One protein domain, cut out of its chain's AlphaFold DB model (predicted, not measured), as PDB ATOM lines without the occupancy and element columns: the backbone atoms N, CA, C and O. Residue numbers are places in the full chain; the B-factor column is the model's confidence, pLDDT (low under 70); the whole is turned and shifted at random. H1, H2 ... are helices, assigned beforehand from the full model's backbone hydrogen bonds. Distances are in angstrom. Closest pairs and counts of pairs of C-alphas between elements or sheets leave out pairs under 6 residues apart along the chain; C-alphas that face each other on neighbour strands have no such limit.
ATOM      1  N   THR A 203     170.922 186.931 103.892       85.31
ATOM      2  CA  THR A 203     172.378 187.049 104.068       85.31
ATOM      3  C   THR A 203     173.184 186.231 103.052       85.31
ATOM      4  O   THR A 203     174.328 186.567 102.760       85.31
ATOM      5  N   TRP A 204     172.614 185.155 102.501       84.94
ATOM      6  CA  TRP A 204     173.296 184.251 101.564       84.94
ATOM      7  C   TRP A 204     172.791 184.379 100.122       84.94
ATOM      8  O   TRP A 204     173.451 183.912  99.194       84.94
ATOM      9  N   ARG A 205     171.604 184.962  99.926       80.12
ATOM     10  CA  ARG A 205     170.903 185.056  98.644       80.12
ATOM     11  C   ARG A 205     170.166 186.389  98.536       80.12
ATOM     12  O   ARG A 205     169.237 186.657  99.296       80.12
ATOM     13  N   ARG A 206     170.519 187.168  97.513       76.44
ATOM     14  CA  ARG A 206     169.827 188.418  97.168       76.44
ATOM     15  C   ARG A 206     168.452 188.145  96.553       76.44
ATOM     16  O   ARG A 206     168.252 187.106  95.926       76.44
ATOM     17  N   GLY A 207     167.522 189.086  96.716       70.38
ATOM     18  CA  GLY A 207     166.185 189.014  96.109       70.38
ATOM     19  C   GLY A 207     165.243 188.001  96.769       70.38
ATOM     20  O   GLY A 207     164.228 187.620  96.188       70.38
ATOM     21  N   THR A 208     165.558 187.539  97.980       79.62
ATOM     22  CA  THR A 208     164.700 186.611  98.722       79.62
ATOM     23  C   THR A 208     163.673 187.390  99.538       79.62
ATOM     24  O   THR A 208     163.923 187.761 100.675       79.62
ATOM     25  N   ILE A 209     162.500 187.657  98.968       81.00
ATOM     26  CA  ILE A 209     161.472 188.486  99.619       81.00
ATOM     27  C   ILE A 209     160.735 187.693 100.708       81.00
ATOM     28  O   ILE A 209     160.316 186.550 100.490       81.00
ATOM     29  N   ALA A 210     160.572 188.289 101.890       80.06
ATOM     30  CA  ALA A 210     159.794 187.719 102.977       80.06
ATOM     31  C   ALA A 210     158.291 187.773 102.668       80.06
ATOM     32  O   ALA A 210     157.726 188.837 102.438       80.06
ATOM     33  N   VAL A 211     157.633 186.615 102.719       74.62
ATOM     34  CA  VAL A 211     156.187 186.472 102.479       74.62
ATOM     35  C   VAL A 211     155.397 186.361 103.785       74.62
ATOM     36  O   VAL A 211     154.246 186.779 103.851       74.62
ATOM     37  N   ALA A 212     156.011 185.825 104.848       69.12
ATOM     38  CA  ALA A 212     155.383 185.675 106.159       69.12
ATOM     39  C   ALA A 212     156.430 185.589 107.279       69.12
ATOM     40  O   ALA A 212     157.439 184.896 107.135       69.12
ATOM     41  N   ALA A 213     156.193 186.266 108.410       80.12
ATOM     42  CA  ALA A 213     157.056 186.232 109.604       80.12
ATOM     43  C   ALA A 213     158.562 186.454 109.311       80.12
ATOM     44  O   ALA A 213     159.428 185.807 109.906       80.12
ATOM     45  N   GLY A 214     158.877 187.328 108.345       84.38
ATOM     46  CA  GLY A 214     160.251 187.614 107.919       84.38
ATOM     47  C   GLY A 214     160.935 186.486 107.131       84.38
ATOM     48  O   GLY A 214     162.157 186.487 107.027       84.38
ATOM     49  N   ARG A 215     160.199 185.500 106.601       87.00
ATOM     50  CA  ARG A 215     160.736 184.357 105.838       87.00
ATOM     51  C   ARG A 215     160.234 184.374 104.397       87.00
ATOM     52  O   ARG A 215     159.062 184.658 104.165       87.00
ATOM     53  N   CYS A 216     161.085 184.015 103.434       87.25
ATOM     54  CA  CYS A 216     160.644 183.728 102.066       87.25
ATOM     55  C   CYS A 216     159.837 182.420 102.003       87.25
ATOM     56  O   CYS A 216     159.764 181.669 102.984       87.25
ATOM     57  N   GLN A 217     159.238 182.134 100.846       85.62
ATOM     58  CA  GLN A 217     158.403 180.946 100.645       85.62
ATOM     59  C   GLN A 217     159.167 179.639 100.928       85.62
ATOM     60  O   GLN A 217     158.671 178.781 101.655       85.62
ATOM     61  N   GLU A 218     160.402 179.508 100.434       87.44
ATOM     62  CA  GLU A 218     161.236 178.311 100.633       87.44
ATOM     63  C   GLU A 218     161.563 178.079 102.116       87.44
ATOM     64  O   GLU A 218     161.345 176.992 102.654       87.44
ATOM     65  N   CYS A 219     162.011 179.126 102.817       88.50
ATOM     66  CA  CYS A 219     162.302 179.048 104.246       88.50
ATOM     67  C   CYS A 219     161.044 178.791 105.088       88.50
ATOM     68  O   CYS A 219     161.124 178.107 106.109       88.50
ATOM     69  N   SER A 220     159.888 179.315 104.673       89.19
ATOM     70  CA  SER A 220     158.605 179.059 105.335       89.19
ATOM     71  C   SER A 220     158.178 177.601 105.187       89.19
ATOM     72  O   SER A 220     157.777 176.980 106.172       89.19
ATOM     73  N   ASN A 221     158.322 177.035 103.989       89.12
ATOM     74  CA  ASN A 221     158.022 175.630 103.722       89.12
ATOM     75  C   ASN A 221     158.948 174.702 104.513       89.12
ATOM     76  O   ASN A 221     158.481 173.768 105.164       89.12
ATOM     77  N   PHE A 222     160.249 174.998 104.537       90.38
ATOM     78  CA  PHE A 222     161.205 174.223 105.322       90.38
ATOM     79  C   PHE A 222     160.874 174.250 106.819       90.38
ATOM     80  O   PHE A 222     160.843 173.203 107.469       90.38
ATOM     81  N   PHE A 223     160.562 175.432 107.361       90.19
ATOM     82  CA  PHE A 223     160.178 175.570 108.764       90.19
ATOM     83  C   PHE A 223     158.887 174.806 109.077       90.19
ATOM     84  O   PHE A 223     158.822 174.115 110.090       90.19
ATOM     85  N   ARG A 224     157.880 174.868 108.199       89.69
ATOM     86  CA  ARG A 224     156.624 174.122 108.360       89.69
ATOM     87  C   ARG A 224     156.870 172.614 108.437       89.69
ATOM     88  O   ARG A 224     156.332 171.956 109.323       89.69
ATOM     89  N   ASN A 225     157.731 172.097 107.562       89.31
ATOM     90  CA  ASN A 225     157.989 170.663 107.436       89.31
ATOM     91  C   ASN A 225     158.932 170.118 108.518       89.31
ATOM     92  O   ASN A 225     158.796 168.970 108.938       89.31
ATOM     93  N   HIS A 226     159.902 170.915 108.976       89.12
ATOM     94  CA  HIS A 226     160.982 170.424 109.841       89.12
ATOM     95  C   HIS A 226     161.099 171.135 111.192       89.12
ATOM     96  O   HIS A 226     161.931 170.727 112.008       89.12
ATOM     97  N   GLN A 227     160.279 172.162 111.444       90.06
ATOM     98  CA  GLN A 227     160.204 172.923 112.701       90.06
ATOM     99  C   GLN A 227     161.559 173.513 113.144       90.06
ATOM    100  O   GLN A 227     161.848 173.661 114.333       90.06
ATOM    101  N   CYS A 228     162.420 173.831 112.174       90.00
ATOM    102  CA  CYS A 228     163.737 174.436 112.364       90.00
ATOM    103  C   CYS A 228     164.069 175.385 111.204       90.00
ATOM    104  O   CYS A 228     163.430 175.349 110.152       90.00
ATOM    105  N   GLU A 229     165.040 176.273 111.412       90.75
ATOM    106  CA  GLU A 229     165.490 177.201 110.370       90.75
ATOM    107  C   GLU A 229     166.502 176.529 109.442       90.75
ATOM    108  O   GLU A 229     167.338 175.741 109.887       90.75
ATOM    109  N   ALA A 230     166.434 176.853 108.149       89.12
ATOM    110  CA  ALA A 230     167.396 176.360 107.172       89.12
ATOM    111  C   ALA A 230     168.793 176.942 107.444       89.12
ATOM    112  O   ALA A 230     168.939 178.125 107.757       89.12
ATOM    113  N   THR A 231     169.820 176.106 107.301       90.94
ATOM    114  CA  THR A 231     171.229 176.512 107.369       90.94
ATOM    115  C   THR A 231     171.743 176.922 105.993       90.94
ATOM    116  O   THR A 231     171.134 176.604 104.969       90.94
ATOM    117  N   GLU A 232     172.907 177.569 105.945       89.81
ATOM    118  CA  GLU A 232     173.547 177.966 104.689       89.81
ATOM    119  C   GLU A 232     173.740 176.786 103.724       89.81
ATOM    120  O   GLU A 232     173.493 176.925 102.531       89.81
ATOM    121  N   ALA A 233     174.117 175.604 104.223       87.94
ATOM    122  CA  ALA A 233     174.309 174.411 103.397       87.94
ATOM    123  C   ALA A 233     173.010 173.941 102.717       87.94
ATOM    124  O   ALA A 233     173.031 173.528 101.556       87.94
ATOM    125  N   ILE A 234     171.877 174.036 103.419       91.00
ATOM    126  CA  ILE A 234     170.549 173.735 102.868       91.00
ATOM    127  C   ILE A 234     170.174 174.785 101.826       91.00
ATOM    128  O   ILE A 234     169.768 174.444 100.716       91.00
ATOM    129  N   VAL A 235     170.373 176.061 102.161       89.81
ATOM    130  CA  VAL A 235     170.091 177.172 101.255       89.81
ATOM    131  C   VAL A 235     170.948 177.061  99.996       89.81
ATOM    132  O   VAL A 235     170.419 177.163  98.902       89.81
ATOM    133  N   ARG A 236     172.247 176.768 100.068       87.88
ATOM    134  CA  ARG A 236     173.078 176.557  98.868       87.88
ATOM    135  C   ARG A 236     172.605 175.364  98.039       87.88
ATOM    136  O   ARG A 236     172.557 175.464  96.817       87.88
ATOM    137  N   ARG A 237     172.180 174.274  98.684       87.00
ATOM    138  CA  ARG A 237     171.652 173.091  97.990       87.00
ATOM    139  C   ARG A 237     170.401 173.393  97.172       87.00
ATOM    140  O   ARG A 237     170.308 172.901  96.052       87.00
ATOM    141  N   TRP A 238     169.502 174.241  97.672       87.38
ATOM    142  CA  TRP A 238     168.294 174.649  96.944       87.38
ATOM    143  C   TRP A 238     168.564 175.298  95.585       87.38
ATOM    144  O   TRP A 238     167.646 175.393  94.785       87.38
ATOM    145  N   ALA A 239     169.794 175.741  95.300       81.00
ATOM    146  CA  ALA A 239     170.150 176.250  93.975       81.00
ATOM    147  C   ALA A 239     170.204 175.135  92.914       81.00
ATOM    148  O   ALA A 239     170.060 175.412  91.730       81.00
ATOM    149  N   TYR A 240     170.397 173.885  93.342       83.69
ATOM    150  CA  TYR A 240     170.571 172.723  92.469       83.69
ATOM    151  C   TYR A 240     169.498 171.652  92.688       83.69
ATOM    152  O   TYR A 240     169.190 170.887  91.783       83.69
ATOM    153  N   SER A 241     168.932 171.563  93.895       82.06
ATOM    154  CA  SER A 241     167.879 170.604  94.226       82.06
ATOM    155  C   SER A 241     166.992 171.132  95.357       82.06
ATOM    156  O   SER A 241     167.521 171.520  96.402       82.06
ATOM    157  N   PRO A 242     165.654 171.097  95.213       76.69
ATOM    158  CA  PRO A 242     164.729 171.647  96.208       76.69
ATOM    159  C   PRO A 242     164.704 170.854  97.528       76.69
ATOM    160  O   PRO A 242     164.198 171.342  98.539       76.69
ATOM    161  N   THR A 243     165.274 169.647  97.556       84.81
ATOM    162  CA  THR A 243     165.188 168.737  98.703       84.81
ATOM    163  C   THR A 243     166.475 168.755  99.526       84.81
ATOM    164  O   THR A 243     167.555 168.428  99.028       84.81
ATOM    165  N   ALA A 244     166.361 169.097 100.813       86.56
ATOM    166  CA  ALA A 244     167.462 169.007 101.775       86.56
ATOM    167  C   ALA A 244     167.799 167.540 102.097       86.56
ATOM    168  O   ALA A 244     166.903 166.700 102.176       86.56
ATOM    169  N   LEU A 245     169.079 167.222 102.319       88.69
ATOM    170  CA  LEU A 245     169.459 165.872 102.747       88.69
ATOM    171  C   LEU A 245     169.070 165.619 104.209       88.69
ATOM    172  O   LEU A 245     169.179 166.539 105.025       88.69
ATOM    173  N   PRO A 246     168.754 164.367 104.587       89.12
ATOM    174  CA  PRO A 246     168.503 164.000 105.980       89.12
ATOM    175  C   PRO A 246     169.609 164.455 106.946       89.12
ATOM    176  O   PRO A 246     169.304 165.022 107.994       89.12
ATOM    177  N   GLY A 247     170.884 164.299 106.567       88.06
ATOM    178  CA  GLY A 247     172.024 164.762 107.373       88.06
ATOM    179  C   GLY A 247     172.019 166.276 107.609       88.06
ATOM    180  O   GLY A 247     172.168 166.731 108.739       88.06
ATOM    181  N   GLN A 248     171.712 167.062 106.576       90.00
ATOM    182  CA  GLN A 248     171.630 168.522 106.683       90.00
ATOM    183  C   GLN A 248     170.451 168.971 107.561       90.00
ATOM    184  O   GLN A 248     170.554 169.949 108.299       90.00
ATOM    185  N   ILE A 249     169.327 168.247 107.518       91.69
ATOM    186  CA  ILE A 249     168.168 168.515 108.384       91.69
ATOM    187  C   ILE A 249     168.519 168.240 109.853       91.69
ATOM    188  O   ILE A 249     168.121 169.006 110.733       91.69
ATOM    189  N   LEU A 250     169.273 167.173 110.138       90.81
ATOM    190  CA  LEU A 250     169.745 166.869 111.493       90.81
ATOM    191  C   LEU A 250     170.663 167.975 112.029       90.81
ATOM    192  O   LEU A 250     170.461 168.440 113.153       90.81
ATOM    193  N   GLU A 251     171.596 168.459 111.210       90.00
ATOM    194  CA  GLU A 251     172.460 169.595 111.549       90.00
ATOM    195  C   GLU A 251     171.654 170.874 111.811       90.00
ATOM    196  O   GLU A 251     171.875 171.557 112.813       90.00
ATOM    197  N   ALA A 252     170.660 171.177 110.972       89.69
ATOM    198  CA  ALA A 252     169.785 172.336 111.148       89.69
ATOM    199  C   ALA A 252     168.973 172.267 112.455       89.69
ATOM    200  O   ALA A 252     168.841 173.265 113.179       89.69
ATOM    201  N   LYS A 253     168.475 171.075 112.814       90.62
ATOM    202  CA  LYS A 253     167.806 170.834 114.102       90.62
ATOM    203  C   LYS A 253     168.770 170.999 115.278       90.62
ATOM    204  O   LYS A 253     168.394 171.612 116.280       90.62
ATOM    205  N   ALA A 254     170.002 170.504 115.166       88.31
ATOM    206  CA  ALA A 254     171.027 170.661 116.197       88.31
ATOM    207  C   ALA A 254     171.410 172.138 116.403       88.31
ATOM    208  O   ALA A 254     171.408 172.628 117.536       88.31
ATOM    209  N   ALA A 255     171.636 172.881 115.316       84.94
ATOM    210  CA  ALA A 255     171.920 174.315 115.351       84.94
ATOM    211  C   ALA A 255     170.765 175.114 115.979       84.94
ATOM    212  O   ALA A 255     170.989 175.986 116.822       84.94
ATOM    213  N   SER A 256     169.519 174.765 115.641       84.19
ATOM    214  CA  SER A 256     168.327 175.386 116.226       84.19
ATOM    215  C   SER A 256     168.220 175.132 117.735       84.19
ATOM    216  O   SER A 256     167.883 176.044 118.489       84.19
ATOM    217  N   ARG A 257     168.552 173.921 118.209       82.50
ATOM    218  CA  ARG A 257     168.604 173.601 119.650       82.50
ATOM    219  C   ARG A 257     169.680 174.410 120.377       82.50
ATOM    220  O   ARG A 257     169.416 174.899 121.471       82.50
ATOM    221  N   LYS A 258     170.859 174.590 119.769       76.62
ATOM    222  CA  LYS A 258     171.948 175.403 120.339       76.62
ATOM    223  C   LYS A 258     171.539 176.872 120.488       76.62
ATOM    224  O   LYS A 258     171.762 177.446 121.545       76.62
ATOM    225  N   ARG A 259     170.881 177.452 119.476       72.88
ATOM    226  CA  ARG A 259     170.356 178.830 119.544       72.88
ATOM    227  C   ARG A 259     169.292 178.998 120.628       72.88
ATOM    228  O   ARG A 259     169.358 179.962 121.374       72.88
ATOM    229  N   LYS A 260     168.357 178.046 120.754       72.94
ATOM    230  CA  LYS A 260     167.335 178.081 121.815       72.94
ATOM    231  C   LYS A 260     167.947 178.058 123.215       72.94
ATOM    232  O   LYS A 260     167.486 178.807 124.054       72.94
ATOM    233  N   ARG A 261     168.992 177.249 123.432       70.81
ATOM    234  CA  ARG A 261     169.724 177.190 124.711       70.81
ATOM    235  C   ARG A 261     170.549 178.440 125.020       70.81
ATOM    236  O   ARG A 261     170.836 178.678 126.176       70.81
ATOM    237  N   ALA A 262     170.987 179.180 124.004       63.12
ATOM    238  CA  ALA A 262     171.765 180.406 124.189       63.12
ATOM    239  C   ALA A 262     170.887 181.654 124.393       63.12
ATOM    240  O   ALA A 262     171.394 182.692 124.796       63.12
ATOM    241  N   ALA A 263     169.594 181.565 124.065       59.59
ATOM    242  CA  ALA A 263     168.611 182.637 124.224       59.59
ATOM    243  C   ALA A 263     167.750 182.489 125.497       59.59
ATOM    244  O   ALA A 263     166.856 183.303 125.720       59.59
ATOM    245  N   SER A 264     167.992 181.431 126.274       48.06
ATOM    246  CA  SER A 264     167.377 181.101 127.566       48.06
ATOM    247  C   SER A 264     168.406 181.245 128.670       48.06
ATOM    248  O   SER A 264     168.055 181.805 129.724       48.06
TER     249      SER A 264
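Overview. This is residues 203 to 264 of the 264 residues of an uncharacterized protein of Acidimicrobiia bacterium (UniProt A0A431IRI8). A long, straight helix, H3, runs along one side of two short helices, H1 and H2, and its last turns stick out beyond the rest with residues 258 to 264. H1 and H2 stand apart, and the link between them, residues 227 to 231, passes through the middle; a long loop, residues 203 to 216, lies on the far side of the two short helices from the first residues of H3. The helices meet loosely, with few contacts between them. The printed part has 62 residues with three named helices, in the order H1, H2, H3, and no named strand; its class is all helix. The whole is compact, with a radius of gyration of the C-alphas of 11.7 A and spans of 32 by 25 by 20 A.

Along the chain. The printed part begins at Thr 203, with its C-alpha at (172.378, 187.049, 104.068), and residues 203 to 216 hold no named element. H1 follows, residues 217 to 226, and measures 14.2 A from first to last C-alpha; C-alpha 217 is at (158.403, 180.946, 100.645). H2, residues 232 to 237, measures 8.5 A. H3, residues 246 to 262, is the longest helix with 17 residues and 24.7 A, and it ends with C-alpha 262 at (171.765, 180.406, 124.189).

Arrangement. H1 and H2 are apart, though they follow each other in the chain. H1 and H3 are close but not clearly touching: their closest C-alphas, those of His 226 and Ile 249, are 7.6 A apart. The lines of H1 and H3 are about perpendicular, at 87 degrees. H2 and H3 only just touch, with 3 pairs of C-alphas within 8 A; the closest C-alphas are those of Ile 234 and Gln 248, 6.5 A apart. H3 touches H2 with residues 248 to 249 alone. H2 and H3 run opposite ways at a shallow tilt of 20 degrees and form a helical hairpin. In H1, H2 and H3, every pair of O i and N i+4 is within hydrogen-bond range.

Size, cuts and confidence. The two C-alphas farthest apart are those of Tyr 240 and Ser 264, 36.2 A. The printed part has no cut and ends at residue 264, the chain's last. The link from H1 to H2 is tight, with 5 residues between them, and the link from H2 to H3 is short, with 8. Residues 258 to 264, of which 258 to 262 belong to H3, stand free. The mean pLDDT of the printed part is 83.7; it is under 70 at residue 212 and at residues 262 to 264.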